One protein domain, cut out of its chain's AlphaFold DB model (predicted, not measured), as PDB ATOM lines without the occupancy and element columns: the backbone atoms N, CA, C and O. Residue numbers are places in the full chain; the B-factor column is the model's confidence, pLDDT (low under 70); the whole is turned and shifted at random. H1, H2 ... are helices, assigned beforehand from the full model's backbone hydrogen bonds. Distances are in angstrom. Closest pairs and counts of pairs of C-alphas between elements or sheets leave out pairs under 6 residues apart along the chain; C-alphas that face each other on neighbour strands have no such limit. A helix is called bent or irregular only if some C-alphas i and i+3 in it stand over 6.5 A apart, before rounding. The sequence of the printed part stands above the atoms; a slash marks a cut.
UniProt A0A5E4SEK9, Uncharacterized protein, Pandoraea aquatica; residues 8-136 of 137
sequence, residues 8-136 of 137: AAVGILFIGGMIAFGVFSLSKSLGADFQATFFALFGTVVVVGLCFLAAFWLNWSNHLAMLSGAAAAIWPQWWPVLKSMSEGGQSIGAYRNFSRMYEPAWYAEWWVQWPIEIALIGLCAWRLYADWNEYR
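AT A GLANCE: This is residues 8 to 136 of the 137 residues of an uncharacterized protein of Pandoraea aquatica (UniProt A0A5E4SEK9). Three long helices, H2, H3 and H4, lie side by side in a flat row with H3 in the middle, each running opposite ways to the one before, and H1 makes a corner with the beginning of H2, its residues 8 to 18 sticking out from the row. Between H3 and H4 the chain makes a wide loop, residues 87 to 109, at the end of the row where H3 ends. The printed part has 129 residues with four named helices, H1 to H4 in that order, and no named strand; its class is all helix. It is loose, with a radius of gyration of the C-alphas of 18.4 A, and its flat outline spans 58 by 48 by 20 A.

IN THESE COORDINATES: Find C-alpha 34 at (2.319, -2.741, -34.519); from there H2, residues 34 to 58, runs 35.3 A to C-alpha 58. H3, residues 63 to 86, comes back over 33.6 A; look near residue 77 for its kink of 45 degrees. H3 is irregular, but only just: C-alphas 77 and 80 are 6.8 A apart. H4, residues 110 to 134, runs 36.3 A and ends at C-alpha 134, (-31.940, -25.209, -53.017). H1, residues 8 to 30, begins at C-alpha 8, (-8.809, 19.054, -44.769), and is 32.8 A long.

HOW THE PARTS SIT: Start from H2, which forms a helical hairpin with H3: they touch, closest at the C-alphas of Ala 40 and Gln 77, 4.9 A apart, at a shallow tilt of 5 degrees, opposite ways. H3 and H4 form a second helical hairpin; they touch, closest at the C-alphas of Ser 68 and Cys 124, 5.0 A apart, also at a shallow tilt of 5 degrees, opposite ways. H2 and H4 are apart. H1 touches H2 with residues 23 to 28 alone, closest at the C-alphas of Ser 27 and Phe 34, 5.4 A apart, at a steep tilt of 67 degrees. H1 and H3 are close but not clearly touching, with the C-alphas of Leu 30 and Met 85 closest at 7.0 A. In H1 and H2 every O i to N i+4 pair is within hydrogen-bond range; in H3 14 of 20 are, and in H4 19 of 21.

THE WHOLE: The two C-alphas farthest apart, those of Phe 98 and Arg 136, are 58.6 A from each other. The printed part has no cut. The links H1 to H2 and H2 to H3 are tight, and the link H3 to H4, 23 residues, is long. Look there for low confidence: residues 89 to 104, and also residue 136, are under 70, while the mean pLDDT of the printed part is 82.1.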
ATOM      1  N   ALA A   8      -8.772  20.431 -44.291       81.94
ATOM      2  CA  ALA A   8      -8.809  19.054 -44.769       81.94
ATOM      3  C   ALA A   8      -7.534  18.279 -44.393       81.94
ATOM      4  O   ALA A   8      -7.621  17.155 -43.904       81.94
ATOM      5  N   ALA A   9      -6.352  18.885 -44.542       83.19
ATOM      6  CA  ALA A   9      -5.084  18.261 -44.159       83.19
ATOM      7  C   ALA A   9      -4.999  18.021 -42.642       83.19
ATOM      8  O   ALA A   9      -4.563  16.955 -42.208       83.19
ATOM      9  N   VAL A  10      -5.471  18.974 -41.830       85.44
ATOM     10  CA  VAL A  10      -5.548  18.808 -40.368       85.44
ATOM     11  C   VAL A  10      -6.521  17.687 -39.997       85.44
ATOM     12  O   VAL A  10      -6.194  16.851 -39.155       85.44
ATOM     13  N   GLY A  11      -7.680  17.618 -40.658       85.31
ATOM     14  CA  GLY A  11      -8.652  16.542 -40.459       85.31
ATOM     15  C   GLY A  11      -8.083  15.158 -40.783       85.31
ATOM     16  O   GLY A  11      -8.225  14.236 -39.981       85.31
ATOM     17  N   ILE A  12      -7.377  15.019 -41.910       87.62
ATOM     18  CA  ILE A  12      -6.730  13.758 -42.313       87.62
ATOM     19  C   ILE A  12      -5.677  13.331 -41.286       87.62
ATOM     20  O   ILE A  12      -5.648  12.166 -40.893       87.62
ATOM     21  N   LEU A  13      -4.840  14.261 -40.817       87.00
ATOM     22  CA  LEU A  13      -3.831  13.967 -39.797       87.00
ATOM     23  C   LEU A  13      -4.464  13.543 -38.470       87.00
ATOM     24  O   LEU A  13      -3.971  12.616 -37.831       87.00
ATOM     25  N   PHE A  14      -5.564  14.180 -38.069       90.38
ATOM     26  CA  PHE A  14      -6.259  13.844 -36.830       90.38
ATOM     27  C   PHE A  14      -6.899  12.452 -36.900       90.38
ATOM     28  O   PHE A  14      -6.680  11.626 -36.016       90.38
ATOM     29  N   ILE A  15      -7.621  12.153 -37.985       88.56
ATOM     30  CA  ILE A  15      -8.244  10.839 -38.202       88.56
ATOM     31  C   ILE A  15      -7.170   9.753 -38.325       88.56
ATOM     32  O   ILE A  15      -7.258   8.722 -37.659       88.56
ATOM     33  N   GLY A  16      -6.124   9.995 -39.120       86.31
ATOM     34  CA  GLY A  16      -4.999   9.073 -39.264       86.31
ATOM     35  C   GLY A  16      -4.288   8.814 -37.934       86.31
ATOM     36  O   GLY A  16      -3.996   7.665 -37.610       86.31
ATOM     37  N   GLY A  17      -4.086   9.860 -37.128       88.00
ATOM     38  CA  GLY A  17      -3.519   9.761 -35.785       88.00
ATOM     39  C   GLY A  17      -4.389   8.944 -34.828       88.00
ATOM     40  O   GLY A  17      -3.865   8.085 -34.125       88.00
ATOM     41  N   MET A  18      -5.712   9.143 -34.839       89.56
ATOM     42  CA  MET A  18      -6.646   8.350 -34.028       89.56
ATOM     43  C   MET A  18      -6.642   6.871 -34.420       89.56
ATOM     44  O   MET A  18      -6.627   6.007 -33.545       89.56
ATOM     45  N   ILE A  19      -6.622   6.573 -35.722       87.94
ATOM     46  CA  ILE A  19      -6.548   5.196 -36.221       87.94
ATOM     47  C   ILE A  19      -5.224   4.565 -35.788       87.94
ATOM     48  O   ILE A  19      -5.234   3.504 -35.171       87.94
ATOM     49  N   ALA A  20      -4.094   5.229 -36.045       87.25
ATOM     50  CA  ALA A  20      -2.777   4.728 -35.664       87.25
ATOM     51  C   ALA A  20      -2.667   4.506 -34.148       87.25
ATOM     52  O   ALA A  20      -2.159   3.475 -33.713       87.25
ATOM     53  N   PHE A  21      -3.201   5.426 -33.341       89.06
ATOM     54  CA  PHE A  21      -3.257   5.274 -31.891       89.06
ATOM     55  C   PHE A  21      -4.111   4.072 -31.474       89.06
ATOM     56  O   PHE A  21      -3.672   3.270 -30.656       89.06
ATOM     57  N   GLY A  22      -5.289   3.890 -32.077       88.31
ATOM     58  CA  GLY A  22      -6.143   2.729 -31.825       88.31
ATOM     59  C   GLY A  22      -5.455   1.405 -32.168       88.31
ATOM     60  O   GLY A  22      -5.465   0.480 -31.356       88.31
ATOM     61  N   VAL A  23      -4.788   1.330 -33.326       89.06
ATOM     62  CA  VAL A  23      -4.003   0.147 -33.718       89.06
ATOM     63  C   VAL A  23      -2.851  -0.096 -32.745       89.06
ATOM     64  O   VAL A  23      -2.596  -1.240 -32.381       89.06
ATOM     65  N   PHE A  24      -2.184   0.959 -32.277       87.56
ATOM     66  CA  PHE A  24      -1.104   0.853 -31.300       87.56
ATOM     67  C   PHE A  24      -1.591   0.345 -29.940       87.56
ATOM     68  O   PHE A  24      -0.970  -0.540 -29.351       87.56
ATOM     69  N   SER A  25      -2.723   0.848 -29.443       88.62
ATOM     70  CA  SER A  25      -3.340   0.330 -28.219       88.62
ATOM     71  C   SER A  25      -3.731  -1.141 -28.368       88.62
ATOM     72  O   SER A  25      -3.470  -1.933 -27.462       88.62
ATOM     73  N   LEU A  26      -4.294  -1.524 -29.520       86.06
ATOM     74  CA  LEU A  26      -4.658  -2.911 -29.800       86.06
ATOM     75  C   LEU A  26      -3.417  -3.812 -29.856       86.06
ATOM     76  O   LEU A  26      -3.382  -4.833 -29.173       86.06
ATOM     77  N   SER A  27      -2.375  -3.419 -30.593       87.50
ATOM     78  CA  SER A  27      -1.146  -4.210 -30.716       87.50
ATOM     79  C   SER A  27      -0.482  -4.411 -29.353       87.50
ATOM     80  O   SER A  27      -0.076  -5.521 -29.017       87.50
ATOM     81  N   LYS A  28      -0.463  -3.372 -28.505       86.44
ATOM     82  CA  LYS A  28       0.024  -3.471 -27.122       86.44
ATOM     83  C   LYS A  28      -0.828  -4.393 -26.253       86.44
ATOM     84  O   LYS A  28      -0.250  -5.172 -25.503       86.44
ATOM     85  N   SER A  29      -2.157  -4.346 -26.366       88.62
ATOM     86  CA  SER A  29      -3.039  -5.254 -25.615       88.62
ATOM     87  C   SER A  29      -2.880  -6.721 -26.021       88.62
ATOM     88  O   SER A  29      -2.999  -7.603 -25.178       88.62
ATOM     89  N   LEU A  30      -2.569  -6.973 -27.296       83.50
ATOM     90  CA  LEU A  30      -2.329  -8.311 -27.829       83.50
ATOM     91  C   LEU A  30      -0.899  -8.800 -27.563       83.50
ATOM     92  O   LEU A  30      -0.626  -9.981 -27.726       83.50
ATOM     93  N   GLY A  31       0.022  -7.913 -27.174       83.56
ATOM     94  CA  GLY A  31       1.449  -8.237 -27.119       83.56
ATOM     95  C   GLY A  31       2.038  -8.522 -28.506       83.56
ATOM     96  O   GLY A  31       2.968  -9.311 -28.624       83.56
ATOM     97  N   ALA A  32       1.477  -7.912 -29.550       84.62
ATOM     98  CA  ALA A  32       1.866  -8.096 -30.941       84.62
ATOM     99  C   ALA A  32       2.596  -6.866 -31.499       84.62
ATOM    100  O   ALA A  32       2.467  -5.742 -30.999       84.62
ATOM    101  N   ASP A  33       3.321  -7.074 -32.591       86.62
ATOM    102  CA  ASP A  33       3.955  -6.009 -33.352       86.62
ATOM    103  C   ASP A  33       2.918  -5.078 -34.010       86.62
ATOM    104  O   ASP A  33       1.877  -5.504 -34.531       86.62
ATOM    105  N   PHE A  34       3.209  -3.774 -33.983       86.69
ATOM    106  CA  PHE A  34       2.319  -2.741 -34.519       86.69
ATOM    107  C   PHE A  34       2.123  -2.885 -36.027       86.69
ATOM    108  O   PHE A  34       0.997  -2.778 -36.505       86.69
ATOM    109  N   GLN A  35       3.197  -3.148 -36.774       87.38
ATOM    110  CA  GLN A  35       3.140  -3.250 -38.228       87.38
ATOM    111  C   GLN A  35       2.317  -4.472 -38.643       87.38
ATOM    112  O   GLN A  35       1.430  -4.348 -39.488       87.38
ATOM    113  N   ALA A  36       2.540  -5.625 -38.006       85.88
ATOM    114  CA  ALA A  36       1.732  -6.824 -38.237       85.88
ATOM    115  C   ALA A  36       0.238  -6.575 -37.951       85.88
ATOM    116  O   ALA A  36      -0.618  -6.905 -38.773       85.88
ATOM    117  N   THR A  37      -0.070  -5.934 -36.819       87.88
ATOM    118  CA  THR A  37      -1.451  -5.613 -36.414       87.88
ATOM    119  C   THR A  37      -2.103  -4.617 -37.375       87.88
ATOM    120  O   THR A  37      -3.263  -4.782 -37.752       87.88
ATOM    121  N   PHE A  38      -1.360  -3.604 -37.825       89.19
ATOM    122  CA  PHE A  38      -1.841  -2.611 -38.781       89.19
ATOM    123  C   PHE A  38      -2.200  -3.241 -40.129       89.19
ATOM    124  O   PHE A  38      -3.284  -2.984 -40.649       89.19
ATOM    125  N   PHE A  39      -1.333  -4.099 -40.678       89.31
ATOM    126  CA  PHE A  39      -1.613  -4.788 -41.940       89.31
ATOM    127  C   PHE A  39      -2.805  -5.742 -41.831       89.31
ATOM    128  O   PHE A  39      -3.646  -5.755 -42.731       89.31
ATOM    129  N   ALA A  40      -2.913  -6.488 -40.728       90.12
ATOM    130  CA  ALA A  40      -4.047  -7.374 -40.476       90.12
ATOM    131  C   ALA A  40      -5.372  -6.601 -40.401       90.12
ATOM    132  O   ALA A  40      -6.358  -6.975 -41.041       90.12
ATOM    133  N   LEU A  41      -5.399  -5.479 -39.674       90.69
ATOM    134  CA  LEU A  41      -6.585  -4.628 -39.575       90.69
ATOM    135  C   LEU A  41      -6.936  -3.971 -40.906       90.69
ATOM    136  O   LEU A  41      -8.103  -3.960 -41.288       90.69
ATOM    137  N   PHE A  42      -5.946  -3.447 -41.629       91.19
ATOM    138  CA  PHE A  42      -6.177  -2.839 -42.934       91.19
ATOM    139  C   PHE A  42      -6.775  -3.850 -43.916       91.19
ATOM    140  O   PHE A  42      -7.798  -3.574 -44.540       91.19
ATOM    141  N   GLY A  43      -6.190  -5.046 -44.006       88.75
ATOM    142  CA  GLY A  43      -6.730  -6.111 -44.843       88.75
ATOM    143  C   GLY A  43      -8.132  -6.549 -44.401       88.75
ATOM    144  O   GLY A  43      -8.993  -6.761 -45.255       88.75
ATOM    145  N   THR A  44      -8.404  -6.576 -43.091       91.94
ATOM    146  CA  THR A  44      -9.740  -6.858 -42.545       91.94
ATOM    147  C   THR A  44     -10.756  -5.819 -43.016       91.94
ATOM    148  O   THR A  44     -11.824  -6.182 -43.506       91.94
ATOM    149  N   VAL A  45     -10.415  -4.530 -42.935       91.88
ATOM    150  CA  VAL A  45     -11.269  -3.431 -43.413       91.88
ATOM    151  C   VAL A  45     -11.533  -3.550 -44.912       91.88
ATOM    152  O   VAL A  45     -12.670  -3.366 -45.339       91.88
ATOM    153  N   VAL A  46     -10.522  -3.903 -45.714       92.12
ATOM    154  CA  VAL A  46     -10.689  -4.106 -47.161       92.12
ATOM    155  C   VAL A  46     -11.640  -5.267 -47.450       92.12
ATOM    156  O   VAL A  46     -12.574  -5.097 -48.229       92.12
ATOM    157  N   VAL A  47     -11.454  -6.428 -46.812       91.94
ATOM    158  CA  VAL A  47     -12.320  -7.601 -47.030       91.94
ATOM    159  C   VAL A  47     -13.754  -7.312 -46.589       91.94
ATOM    160  O   VAL A  47     -14.686  -7.561 -47.350       91.94
ATOM    161  N   VAL A  48     -13.946  -6.725 -45.404       91.38
ATOM    162  CA  VAL A  48     -15.277  -6.331 -44.914       91.38
ATOM    163  C   VAL A  48     -15.919  -5.301 -45.844       91.38
ATOM    164  O   VAL A  48     -17.101  -5.423 -46.157       91.38
ATOM    165  N   GLY A  49     -15.151  -4.327 -46.333       90.88
ATOM    166  CA  GLY A  49     -15.614  -3.336 -47.300       90.88
ATOM    167  C   GLY A  49     -16.062  -3.967 -48.619       90.88
ATOM    168  O   GLY A  49     -17.117  -3.608 -49.136       90.88
ATOM    169  N   LEU A  50     -15.319  -4.954 -49.131       90.50
ATOM    170  CA  LEU A  50     -15.703  -5.713 -50.322       90.50
ATOM    171  C   LEU A  50     -16.972  -6.536 -50.086       90.50
ATOM    172  O   LEU A  50     -17.858  -6.512 -50.932       90.50
ATOM    173  N   CYS A  51     -17.099  -7.213 -48.943       89.19
ATOM    174  CA  CYS A  51     -18.315  -7.944 -48.588       89.19
ATOM    175  C   CYS A  51     -19.522  -7.012 -48.460       89.19
ATOM    176  O   CYS A  51     -20.593  -7.323 -48.970       89.19
ATOM    177  N   PHE A  52     -19.351  -5.847 -47.833       88.94
ATOM    178  CA  PHE A  52     -20.401  -4.837 -47.744       88.94
ATOM    179  C   PHE A  52     -20.812  -4.333 -49.131       88.94
ATOM    180  O   PHE A  52     -22.003  -4.266 -49.434       88.94
ATOM    181  N   LEU A  53     -19.838  -4.039 -50.000       89.31
ATOM    182  CA  LEU A  53     -20.098  -3.633 -51.377       89.31
ATOM    183  C   LEU A  53     -20.846  -4.734 -52.140       89.31
ATOM    184  O   LEU A  53     -21.834  -4.433 -52.799       89.31
ATOM    185  N   ALA A  54     -20.426  -5.996 -52.018       85.62
ATOM    186  CA  ALA A  54     -21.093  -7.135 -52.647       85.62
ATOM    187  C   ALA A  54     -22.532  -7.301 -52.138       85.62
ATOM    188  O   ALA A  54     -23.444  -7.462 -52.942       85.62
ATOM    189  N   ALA A  55     -22.760  -7.205 -50.827       86.56
ATOM    190  CA  ALA A  55     -24.097  -7.287 -50.247       86.56
ATOM    191  C   ALA A  55     -25.014  -6.169 -50.760       86.56
ATOM    192  O   ALA A  55     -26.157  -6.434 -51.123       86.56
ATOM    193  N   PHE A  56     -24.503  -4.936 -50.826       87.50
ATOM    194  CA  PHE A  56     -25.273  -3.768 -51.243       87.50
ATOM    195  C   PHE A  56     -25.535  -3.731 -52.756       87.50
ATOM    196  O   PHE A  56     -26.649  -3.440 -53.177       87.50
ATOM    197  N   TRP A  57     -24.527  -4.027 -53.583       87.00
ATOM    198  CA  TRP A  57     -24.644  -3.942 -55.044       87.00
ATOM    199  C   TRP A  57     -25.237  -5.191 -55.691       87.00
ATOM    200  O   TRP A  57     -25.975  -5.072 -56.666       87.00
ATOM    201  N   LEU A  58     -24.910  -6.385 -55.190       81.94
ATOM    202  CA  LEU A  58     -25.375  -7.646 -55.780       81.94
ATOM    203  C   LEU A  58     -26.677  -8.145 -55.143       81.94
ATOM    204  O   LEU A  58     -27.179  -9.184 -55.562       81.94
ATOM    205  N   ASN A  59     -27.217  -7.437 -54.138       79.94
ATOM    206  CA  ASN A  59     -28.344  -7.892 -53.314       79.94
ATOM    207  C   ASN A  59     -28.164  -9.348 -52.845       79.94
ATOM    208  O   ASN A  59     -29.106 -10.141 -52.822       79.94
ATOM    209  N   TRP A  60     -26.923  -9.717 -52.517       75.25
ATOM    210  CA  TRP A  60     -26.575 -11.093 -52.192       75.25
ATOM    211  C   TRP A  60     -27.209 -11.480 -50.848       75.25
ATOM    212  O   TRP A  60     -26.796 -11.001 -49.793       75.25
ATOM    213  N   SER A  61     -28.206 -12.367 -50.884       74.94
ATOM    214  CA  SER A  61     -29.009 -12.779 -49.721       74.94
ATOM    215  C   SER A  61     -28.347 -13.856 -48.854       74.94
ATOM    216  O   SER A  61     -28.631 -13.973 -47.662       74.94
ATOM    217  N   ASN A  62     -27.427 -14.643 -49.417       79.56
ATOM    218  CA  ASN A  62     -26.672 -15.659 -48.684       79.56
ATOM    219  C   ASN A  62     -25.536 -15.048 -47.839       79.56
ATOM    220  O   ASN A  62     -24.342 -15.218 -48.105       79.56
ATOM    221  N   HIS A  63     -25.930 -14.336 -46.783       81.88
ATOM    222  CA  HIS A  63     -25.025 -13.680 -45.841       81.88
ATOM    223  C   HIS A  63     -24.079 -14.665 -45.143       81.88
ATOM    224  O   HIS A  63     -22.949 -14.305 -44.830       81.88
ATOM    225  N   LEU A  64     -24.503 -15.915 -44.931       80.44
ATOM    226  CA  LEU A  64     -23.678 -16.937 -44.282       80.44
ATOM    227  C   LEU A  64     -22.479 -17.343 -45.142       80.44
ATOM    228  O   LEU A  64     -21.365 -17.386 -44.627       80.44
ATOM    229  N   ALA A  65     -22.683 -17.574 -46.445       82.25
ATOM    230  CA  ALA A  65     -21.584 -17.858 -47.368       82.25
ATOM    231  C   ALA A  65     -20.593 -16.685 -47.414       82.25
ATOM    232  O   ALA A  65     -19.380 -16.876 -47.301       82.25
ATOM    233  N   MET A  66     -21.119 -15.459 -47.478       85.56
ATOM    234  CA  MET A  66     -20.315 -14.240 -47.475       85.56
ATOM    235  C   MET A  66     -19.499 -14.083 -46.185       85.56
ATOM    236  O   MET A  66     -18.314 -13.774 -46.260       85.56
ATOM    237  N   LEU A  67     -20.088 -14.348 -45.014       86.00
ATOM    238  CA  LEU A  67     -19.384 -14.310 -43.728       86.00
ATOM    239  C   LEU A  67     -18.289 -15.374 -43.641       86.00
ATOM    240  O   LEU A  67     -17.178 -15.063 -43.219       86.00
ATOM    241  N   SER A  68     -18.562 -16.610 -44.070       84.31
ATOM    242  CA  SER A  68     -17.546 -17.668 -44.084       84.31
ATOM    243  C   SER A  68     -16.406 -17.374 -45.062       84.31
ATOM    244  O   SER A  68     -15.247 -17.604 -44.728       84.31
ATOM    245  N   GLY A  69     -16.706 -16.803 -46.233       85.56
ATOM    246  CA  GLY A  69     -15.696 -16.372 -47.200       85.56
ATOM    247  C   GLY A  69     -14.870 -15.190 -46.691       85.56
ATOM    248  O   GLY A  69     -13.648 -15.194 -46.821       85.56
ATOM    249  N   ALA A  70     -15.516 -14.215 -46.044       89.31
ATOM    250  CA  ALA A  70     -14.837 -13.097 -45.396       89.31
ATOM    251  C   ALA A  70     -13.899 -13.591 -44.292       89.31
ATOM    252  O   ALA A  70     -12.730 -13.221 -44.273       89.31
ATOM    253  N   ALA A  71     -14.383 -14.472 -43.413       87.94
ATOM    254  CA  ALA A  71     -13.578 -15.074 -42.359       87.94
ATOM    255  C   ALA A  71     -12.380 -15.837 -42.941       87.94
ATOM    256  O   ALA A  71     -11.258 -15.627 -42.489       87.94
ATOM    257  N   ALA A  72     -12.589 -16.643 -43.987       88.62
ATOM    258  CA  ALA A  72     -11.516 -17.360 -44.675       88.62
ATOM    259  C   ALA A  72     -10.464 -16.421 -45.294       88.62
ATOM    260  O   ALA A  72      -9.286 -16.754 -45.296       88.62
ATOM    261  N   ALA A  73     -10.863 -15.250 -45.801       89.31
ATOM    262  CA  ALA A  73      -9.946 -14.275 -46.395       89.31
ATOM    263  C   ALA A  73      -9.227 -13.395 -45.354       89.31
ATOM    264  O   ALA A  73      -8.079 -13.001 -45.562       89.31
ATOM    265  N   ILE A  74      -9.890 -13.084 -44.238       91.50
ATOM    266  CA  ILE A  74      -9.333 -12.292 -43.134       91.50
ATOM    267  C   ILE A  74      -8.320 -13.120 -42.347       91.50
ATOM    268  O   ILE A  74      -7.257 -12.620 -41.986       91.50
ATOM    269  N   TRP A  75      -8.632 -14.385 -42.081       89.88
ATOM    270  CA  TRP A  75      -7.874 -15.217 -41.152       89.88
ATOM    271  C   TRP A  75      -6.369 -15.334 -41.472       89.88
ATOM    272  O   TRP A  75      -5.565 -15.091 -40.566       89.88
ATOM    273  N   PRO A  76      -5.936 -15.552 -42.734       88.12
ATOM    274  CA  PRO A  76      -4.516 -15.600 -43.079       88.12
ATOM    275  C   PRO A  76      -3.750 -14.311 -42.753       88.12
ATOM    276  O   PRO A  76      -2.553 -14.342 -42.461       88.12
ATOM    277  N   GLN A  77      -4.437 -13.165 -42.772       88.69
ATOM    278  CA  GLN A  77      -3.841 -11.860 -42.477       88.69
ATOM    279  C   GLN A  77      -3.499 -11.697 -40.994       88.69
ATOM    280  O   GLN A  77      -2.657 -10.871 -40.654       88.69
ATOM    281  N   TRP A  78      -4.114 -12.493 -40.114       88.50
ATOM    282  CA  TRP A  78      -3.849 -12.492 -38.677       88.50
ATOM    283  C   TRP A  78      -2.722 -13.448 -38.268       88.50
ATOM    284  O   TRP A  78      -2.217 -13.344 -37.148       88.50
ATOM    285  N   TRP A  79      -2.229 -14.319 -39.157       88.31
ATOM    286  CA  TRP A  79      -1.079 -15.176 -38.836       88.31
ATOM    287  C   TRP A  79       0.189 -14.425 -38.450       88.31
ATOM    288  O   TRP A  79       0.827 -14.835 -37.481       88.31
ATOM    289  N   PRO A  80       0.581 -13.336 -39.138       85.06
ATOM    290  CA  PRO A  80       1.730 -12.545 -38.724       85.06
ATOM    291  C   PRO A  80       1.566 -11.949 -37.324       85.06
ATOM    292  O   PRO A  80       2.545 -11.846 -36.591       85.06
ATOM    293  N   VAL A  81       0.333 -11.601 -36.937       85.69
ATOM    294  CA  VAL A  81       0.010 -11.093 -35.595       85.69
ATOM    295  C   VAL A  81       0.214 -12.196 -34.563       85.69
ATOM    296  O   VAL A  81       0.959 -12.002 -33.611       85.69
ATOM    297  N   LEU A  82      -0.360 -13.382 -34.790       84.38
ATOM    298  CA  LEU A  82      -0.212 -14.534 -33.893       84.38
ATOM    299  C   LEU A  82       1.246 -15.000 -33.771       84.38
ATOM    300  O   LEU A  82       1.705 -15.322 -32.677       84.38
ATOM    301  N   LYS A  83       2.001 -14.983 -34.875       82.44
ATOM    302  CA  LYS A  83       3.443 -15.261 -34.864       82.44
ATOM    303  C   LYS A  83       4.200 -14.212 -34.057       82.44
ATOM    304  O   LYS A  83       4.980 -14.575 -33.185       82.44
ATOM    305  N   SER A  84       3.908 -12.932 -34.267       81.69
ATOM    306  CA  SER A  84       4.517 -11.858 -33.481       81.69
ATOM    307  C   SER A  84       4.216 -11.986 -31.984       81.69
ATOM    308  O   SER A  84       5.123 -11.830 -31.172       81.69
ATOM    309  N   MET A  85       2.987 -12.355 -31.605       82.62
ATOM    310  CA  MET A  85       2.629 -12.642 -30.208       82.62
ATOM    311  C   MET A  85       3.481 -13.776 -29.627       82.62
ATOM    312  O   MET A  85       3.983 -13.659 -28.510       82.62
ATOM    313  N   SER A  86       3.690 -14.851 -30.393       78.19
ATOM    314  CA  SER A  86       4.533 -15.972 -29.961       78.19
ATOM    315  C   SER A  86       6.019 -15.606 -29.828       78.19
ATOM    316  O   SER A  86       6.728 -16.218 -29.037       78.19
ATOM    317  N   GLU A  87       6.474 -14.571 -30.540       74.50
ATOM    318  CA  GLU A  87       7.841 -14.030 -30.494       74.50
ATOM    319  C   GLU A  87       7.985 -12.854 -29.497       74.50
ATOM    320  O   GLU A  87       8.979 -12.125 -29.516       74.50
ATOM    321  N   GLY A  88       6.998 -12.636 -28.619       72.62
ATOM    322  CA  GLY A  88       7.037 -11.581 -27.598       72.62
ATOM    323  C   GLY A  88       6.813 -10.164 -28.140       72.62
ATOM    324  O   GLY A  88       7.310  -9.195 -27.562       72.62
ATOM    325  N   GLY A  89       6.089 -10.030 -29.252       67.75
ATOM    326  CA  GLY A  89       5.729  -8.752 -29.867       67.75
ATOM    327  C   GLY A  89       6.785  -8.184 -30.813       67.75
ATOM    328  O   GLY A  89       6.774  -6.985 -31.090       67.75
ATOM    329  N   GLN A  90       7.711  -9.018 -31.293       67.44
ATOM    330  CA  GLN A  90       8.729  -8.621 -32.269       67.44
ATOM    331  C   GLN A  90       8.241  -8.808 -33.714       67.44
ATOM    332  O   GLN A  90       7.356  -9.623 -33.991       67.44
ATOM    333  N   SER A  91       8.800  -8.030 -34.647       61.91
ATOM    334  CA  SER A  91       8.480  -8.141 -36.073       61.91
ATOM    335  C   SER A  91       9.191  -9.340 -36.707       61.91
ATOM    336  O   SER A  91      10.409  -9.499 -36.541       61.91
ATOM    337  N   ILE A  92       8.463 -10.098 -37.529       56.16
ATOM    338  CA  ILE A  92       8.971 -11.250 -38.283       56.16
ATOM    339  C   ILE A  92      10.155 -10.808 -39.156       56.16
ATOM    340  O   ILE A  92       9.983 -10.126 -40.163       56.16
ATOM    341  N   GLY A  93      11.367 -11.210 -38.768       52.94
ATOM    342  CA  GLY A  93      12.591 -10.996 -39.548       52.94
ATOM    343  C   GLY A  93      13.705 -10.218 -38.847       52.94
ATOM    344  O   GLY A  93      14.854 -10.352 -39.262       52.94
ATOM    345  N   ALA A  94      13.425  -9.485 -37.765       52.62
ATOM    346  CA  ALA A  94      14.449  -8.674 -37.094       52.62
ATOM    347  C   ALA A  94      15.522  -9.524 -36.379       52.62
ATOM    348  O   ALA A  94      16.686  -9.133 -36.329       52.62
ATOM    349  N   TYR A  95      15.162 -10.717 -35.884       48.97
ATOM    350  CA  TYR A  95      16.054 -11.546 -35.058       48.97
ATOM    351  C   TYR A  95      15.917 -13.053 -35.301       48.97
ATOM    352  O   TYR A  95      16.125 -13.862 -34.394       48.97
ATOM    353  N   ARG A  96      15.651 -13.470 -36.547       50.25
ATOM    354  CA  ARG A  96      15.551 -14.901 -36.914       50.25
ATOM    355  C   ARG A  96      16.805 -15.719 -36.533       50.25
ATOM    356  O   ARG A  96      16.723 -16.935 -36.396       50.25
ATOM    357  N   ASN A  97      17.940 -15.049 -36.304       49.09
ATOM    358  CA  ASN A  97      19.205 -15.657 -35.879       49.09
ATOM    359  C   ASN A  97      19.413 -15.734 -34.349       49.09
ATOM    360  O   ASN A  97      20.222 -16.545 -33.913       49.09
ATOM    361  N   PHE A  98      18.688 -14.956 -33.533       49.50
ATOM    362  CA  PHE A  98      18.789 -14.996 -32.059       49.50
ATOM    363  C   PHE A  98      17.635 -15.770 -31.391       49.50
ATOM    364  O   PHE A  98      17.772 -16.216 -30.256       49.50
ATOM    365  N   SER A  99      16.533 -16.008 -32.109       50.31
ATOM    366  CA  SER A  99      15.310 -16.660 -31.606       50.31
ATOM    367  C   SER A  99      15.354 -18.201 -31.547       50.31
ATOM    368  O   SER A  99      14.322 -18.835 -31.356       50.31
ATOM    369  N   ARG A 100      16.518 -18.854 -31.689       49.41
ATOM    370  CA  ARG A 100      16.616 -20.330 -31.580       49.41
ATOM    371  C   ARG A 100      16.332 -20.882 -30.171       49.41
ATOM    372  O   ARG A 100      16.269 -22.094 -30.019       49.41
ATOM    373  N   MET A 101      16.194 -20.021 -29.160       52.88
ATOM    374  CA  MET A 101      15.926 -20.415 -27.770       52.88
ATOM    375  C   MET A 101      14.446 -20.381 -27.366       52.88
ATOM    376  O   MET A 101      14.129 -20.865 -26.284       52.88
ATOM    377  N   TYR A 102      13.550 -19.842 -28.197       59.56
ATOM    378  CA  TYR A 102      12.112 -19.863 -27.922       59.56
ATOM    379  C   TYR A 102      11.442 -20.895 -28.821       59.56
ATOM    380  O   TYR A 102      11.453 -20.756 -30.045       59.56
ATOM    381  N   GLU A 103      10.880 -21.941 -28.213       63.09
ATOM    382  CA  GLU A 103       9.956 -22.820 -28.921       63.09
ATOM    383  C   GLU A 103       8.743 -21.983 -29.354       63.09
ATOM    384  O   GLU A 103       8.129 -21.321 -28.510       63.09
ATOM    385  N   PRO A 104       8.413 -21.950 -30.655       67.12
ATOM    386  CA  PRO A 104       7.233 -21.241 -31.124       67.12
ATOM    387  C   PRO A 104       5.985 -21.809 -30.445       67.12
ATOM    388  O   PRO A 104       5.842 -23.018 -30.255       67.12
ATOM    389  N   ALA A 105       5.066 -20.925 -30.060       78.31
ATOM    390  CA  ALA A 105       3.824 -21.354 -29.441       78.31
ATOM    391  C   ALA A 105       3.038 -22.263 -30.400       78.31
ATOM    392  O   ALA A 105       2.955 -21.983 -31.596       78.31
ATOM    393  N   TRP A 106       2.407 -23.316 -29.872       81.38
ATOM    394  CA  TRP A 106       1.715 -24.330 -30.680       81.38
ATOM    395  C   TRP A 106       0.686 -23.733 -31.659       81.38
ATOM    396  O   TRP A 106       0.529 -24.236 -32.763       81.38
ATOM    397  N   TYR A 107       0.025 -22.627 -31.299       78.12
ATOM    398  CA  TYR A 107      -0.972 -21.949 -32.139       78.12
ATOM    399  C   TYR A 107      -0.372 -21.147 -33.312       78.12
ATOM    400  O   TYR A 107      -1.096 -20.752 -34.225       78.12
ATOM    401  N   ALA A 108       0.934 -20.876 -33.293       78.50
ATOM    402  CA  ALA A 108       1.656 -20.169 -34.352       78.50
ATOM    403  C   ALA A 108       2.266 -21.128 -35.392       78.50
ATOM    404  O   ALA A 108       2.830 -20.682 -36.400       78.50
ATOM    405  N   GLU A 109       2.121 -22.436 -35.178       83.25
ATOM    406  CA  GLU A 109       2.656 -23.469 -36.050       83.25
ATOM    407  C   GLU A 109       1.814 -23.696 -37.301       83.25
ATOM    408  O   GLU A 109       0.582 -23.669 -37.278       83.25
ATOM    409  N   TRP A 110       2.489 -23.993 -38.411       81.50
ATOM    410  CA  TRP A 110       1.847 -24.196 -39.713       81.50
ATOM    411  C   TRP A 110       0.777 -25.298 -39.669       81.50
ATOM    412  O   TRP A 110      -0.272 -25.164 -40.294       81.50
ATOM    413  N   TRP A 111       0.999 -26.360 -38.893       81.94
ATOM    414  CA  TRP A 111       0.065 -27.481 -38.783       81.94
ATOM    415  C   TRP A 111      -1.231 -27.122 -38.039       81.94
ATOM    416  O   TRP A 111      -2.214 -27.835 -38.198       81.94
ATOM    417  N   VAL A 112      -1.268 -26.017 -37.282       84.50
ATOM    418  CA  VAL A 112      -2.506 -25.443 -36.718       84.50
ATOM    419  C   VAL A 112      -3.141 -24.447 -37.684       84.50
ATOM    420  O   VAL A 112      -4.364 -24.337 -37.752       84.50
ATOM    421  N   GLN A 113      -2.319 -23.752 -38.472       84.69
ATOM    422  CA  GLN A 113      -2.772 -22.713 -39.395       84.69
ATOM    423  C   GLN A 113      -3.630 -23.277 -40.528       84.69
ATOM    424  O   GLN A 113      -4.765 -22.843 -40.739       84.69
ATOM    425  N   TRP A 114      -3.110 -24.295 -41.215       84.81
ATOM    426  CA  TRP A 114      -3.752 -24.871 -42.395       84.81
ATOM    427  C   TRP A 114      -5.123 -25.503 -42.121       84.81
ATOM    428  O   TRP A 114      -6.047 -25.227 -42.886       84.81
ATOM    429  N   PRO A 115      -5.326 -26.305 -41.054       87.75
ATOM    430  CA  PRO A 115      -6.639 -26.879 -40.777       87.75
ATOM    431  C   PRO A 115      -7.729 -25.830 -40.553       87.75
ATOM    432  O   PRO A 115      -8.863 -26.051 -40.973       87.75
ATOM    433  N   ILE A 116      -7.402 -24.690 -39.932       86.75
ATOM    434  CA  ILE A 116      -8.382 -23.623 -39.687       86.75
ATOM    435  C   ILE A 116      -8.790 -22.962 -41.007       86.75
ATOM    436  O   ILE A 116      -9.982 -22.789 -41.259       86.75
ATOM    437  N   GLU A 117      -7.831 -22.655 -41.884       86.19
ATOM    438  CA  GLU A 117      -8.133 -22.114 -43.216       86.19
ATOM    439  C   GLU A 117      -8.976 -23.085 -44.047       86.19
ATOM    440  O   GLU A 117      -9.996 -22.696 -44.615       86.19
ATOM    441  N   ILE A 118      -8.596 -24.366 -44.067       89.38
ATOM    442  CA  ILE A 118      -9.325 -25.409 -44.796       89.38
ATOM    443  C   ILE A 118     -10.749 -25.556 -44.251       89.38
ATOM    444  O   ILE A 118     -11.687 -25.680 -45.037       89.38
ATOM    445  N   ALA A 119     -10.941 -25.498 -42.930       88.69
ATOM    446  CA  ALA A 119     -12.266 -25.564 -42.319       88.69
ATOM    447  C   ALA A 119     -13.147 -24.366 -42.717       88.69
ATOM    448  O   ALA A 119     -14.315 -24.555 -43.061       88.69
ATOM    449  N   LEU A 120     -12.596 -23.147 -42.727       87.75
ATOM    450  CA  LEU A 120     -13.319 -21.934 -43.127       87.75
ATOM    451  C   LEU A 120     -13.686 -21.947 -44.619       87.75
ATOM    452  O   LEU A 120     -14.828 -21.653 -44.980       87.75
ATOM    453  N   ILE A 121     -12.748 -22.344 -45.484       88.94
ATOM    454  CA  ILE A 121     -12.991 -22.502 -46.925       88.94
ATOM    455  C   ILE A 121     -14.031 -23.602 -47.169       88.94
ATOM    456  O   ILE A 121     -14.949 -23.414 -47.967       88.94
ATOM    457  N   GLY A 122     -13.929 -24.726 -46.455       89.19
ATOM    458  CA  GLY A 122     -14.871 -25.839 -46.535       89.19
ATOM    459  C   GLY A 122     -16.290 -25.442 -46.130       89.19
ATOM    460  O   GLY A 122     -17.237 -25.778 -46.835       89.19
ATOM    461  N   LEU A 123     -16.445 -24.668 -45.049       88.69
ATOM    462  CA  LEU A 123     -17.731 -24.099 -44.628       88.69
ATOM    463  C   LEU A 123     -18.336 -23.188 -45.702       88.69
ATOM    464  O   LEU A 123     -19.525 -23.304 -46.005       88.69
ATOM    465  N   CYS A 124     -17.517 -22.326 -46.307       87.81
ATOM    466  CA  CYS A 124     -17.947 -21.453 -47.395       87.81
ATOM    467  C   CYS A 124     -18.407 -22.256 -48.620       87.81
ATOM    468  O   CYS A 124     -19.521 -22.064 -49.112       87.81
ATOM    469  N   ALA A 125     -17.592 -23.215 -49.064       89.25
ATOM    470  CA  ALA A 125     -17.906 -24.077 -50.197       89.25
ATOM    471  C   ALA A 125     -19.171 -24.911 -49.951       89.25
ATOM    472  O   ALA A 125     -20.038 -24.989 -50.818       89.25
ATOM    473  N   TRP A 126     -19.313 -25.487 -48.755       89.56
ATOM    474  CA  TRP A 126     -20.500 -26.245 -48.373       89.56
ATOM    475  C   TRP A 126     -21.757 -25.377 -48.387       89.56
ATOM    476  O   TRP A 126     -22.780 -25.802 -48.924       89.56
ATOM    477  N   ARG A 127     -21.693 -24.143 -47.866       86.50
ATOM    478  CA  ARG A 127     -22.860 -23.254 -47.861       86.50
ATOM    479  C   ARG A 127     -23.250 -22.799 -49.265       86.50
ATOM    480  O   ARG A 127     -24.441 -22.751 -49.554       86.50
ATOM    481  N   LEU A 128     -22.279 -22.508 -50.132       86.88
ATOM    482  CA  LEU A 128     -22.537 -22.201 -51.544       86.88
ATOM    483  C   LEU A 128     -23.153 -23.398 -52.279       86.88
ATOM    484  O   LEU A 128     -24.080 -23.226 -53.065       86.88
ATOM    485  N   TYR A 129     -22.673 -24.610 -51.997       88.44
ATOM    486  CA  TYR A 129     -23.216 -25.834 -52.579       88.44
ATOM    487  C   TYR A 129     -24.650 -26.121 -52.111       88.44
ATOM    488  O   TYR A 129     -25.500 -26.483 -52.924       88.44
ATOM    489  N   ALA A 130     -24.938 -25.935 -50.820       86.56
ATOM    490  CA  ALA A 130     -26.284 -26.088 -50.273       86.56
ATOM    491  C   ALA A 130     -27.274 -25.114 -50.931       86.56
ATOM    492  O   ALA A 130     -28.337 -25.532 -51.376       86.56
ATOM    493  N   ASP A 131     -26.876 -23.848 -51.070       83.75
ATOM    494  CA  ASP A 131     -27.677 -22.805 -51.718       83.75
ATOM    495  C   ASP A 131     -27.931 -23.135 -53.199       83.75
ATOM    496  O   ASP A 131     -29.060 -23.079 -53.676       83.75
ATOM    497  N   TRP A 132     -26.903 -23.589 -53.930       84.44
ATOM    498  CA  TRP A 132     -27.053 -24.008 -55.327       84.44
ATOM    499  C   TRP A 132     -28.035 -25.173 -55.508       84.44
ATOM    500  O   TRP A 132     -28.775 -25.207 -56.492       84.44
ATOM    501  N   ASN A 133     -28.059 -26.115 -54.564       87.56
ATOM    502  CA  ASN A 133     -29.019 -27.212 -54.578       87.56
ATOM    503  C   ASN A 133     -30.443 -26.736 -54.265       87.56
ATOM    504  O   ASN A 133     -31.371 -27.222 -54.903       87.56
ATOM    505  N   GLU A 134     -30.626 -25.790 -53.339       81.12
ATOM    506  CA  GLU A 134     -31.940 -25.209 -53.017       81.12
ATOM    507  C   GLU A 134     -32.559 -24.473 -54.216       81.12
ATOM    508  O   GLU A 134     -33.751 -24.613 -54.447       81.12
ATOM    509  N   TYR A 135     -31.772 -23.766 -55.037       71.56
ATOM    510  CA  TYR A 135     -32.286 -23.101 -56.249       71.56
ATOM    511  C   TYR A 135     -32.580 -24.046 -57.426       71.56
ATOM    512  O   TYR A 135     -33.140 -23.616 -58.436       71.56
ATOM    513  N   ARG A 136     -32.142 -25.309 -57.356       65.44
ATOM    514  CA  ARG A 136     -32.299 -26.286 -58.443       65.44
ATOM    515  C   ARG A 136     -33.590 -27.109 -58.333       65.44
ATOM    516  O   ARG A 136     -33.963 -27.739 -59.326       65.44
TER     517      ARG A 136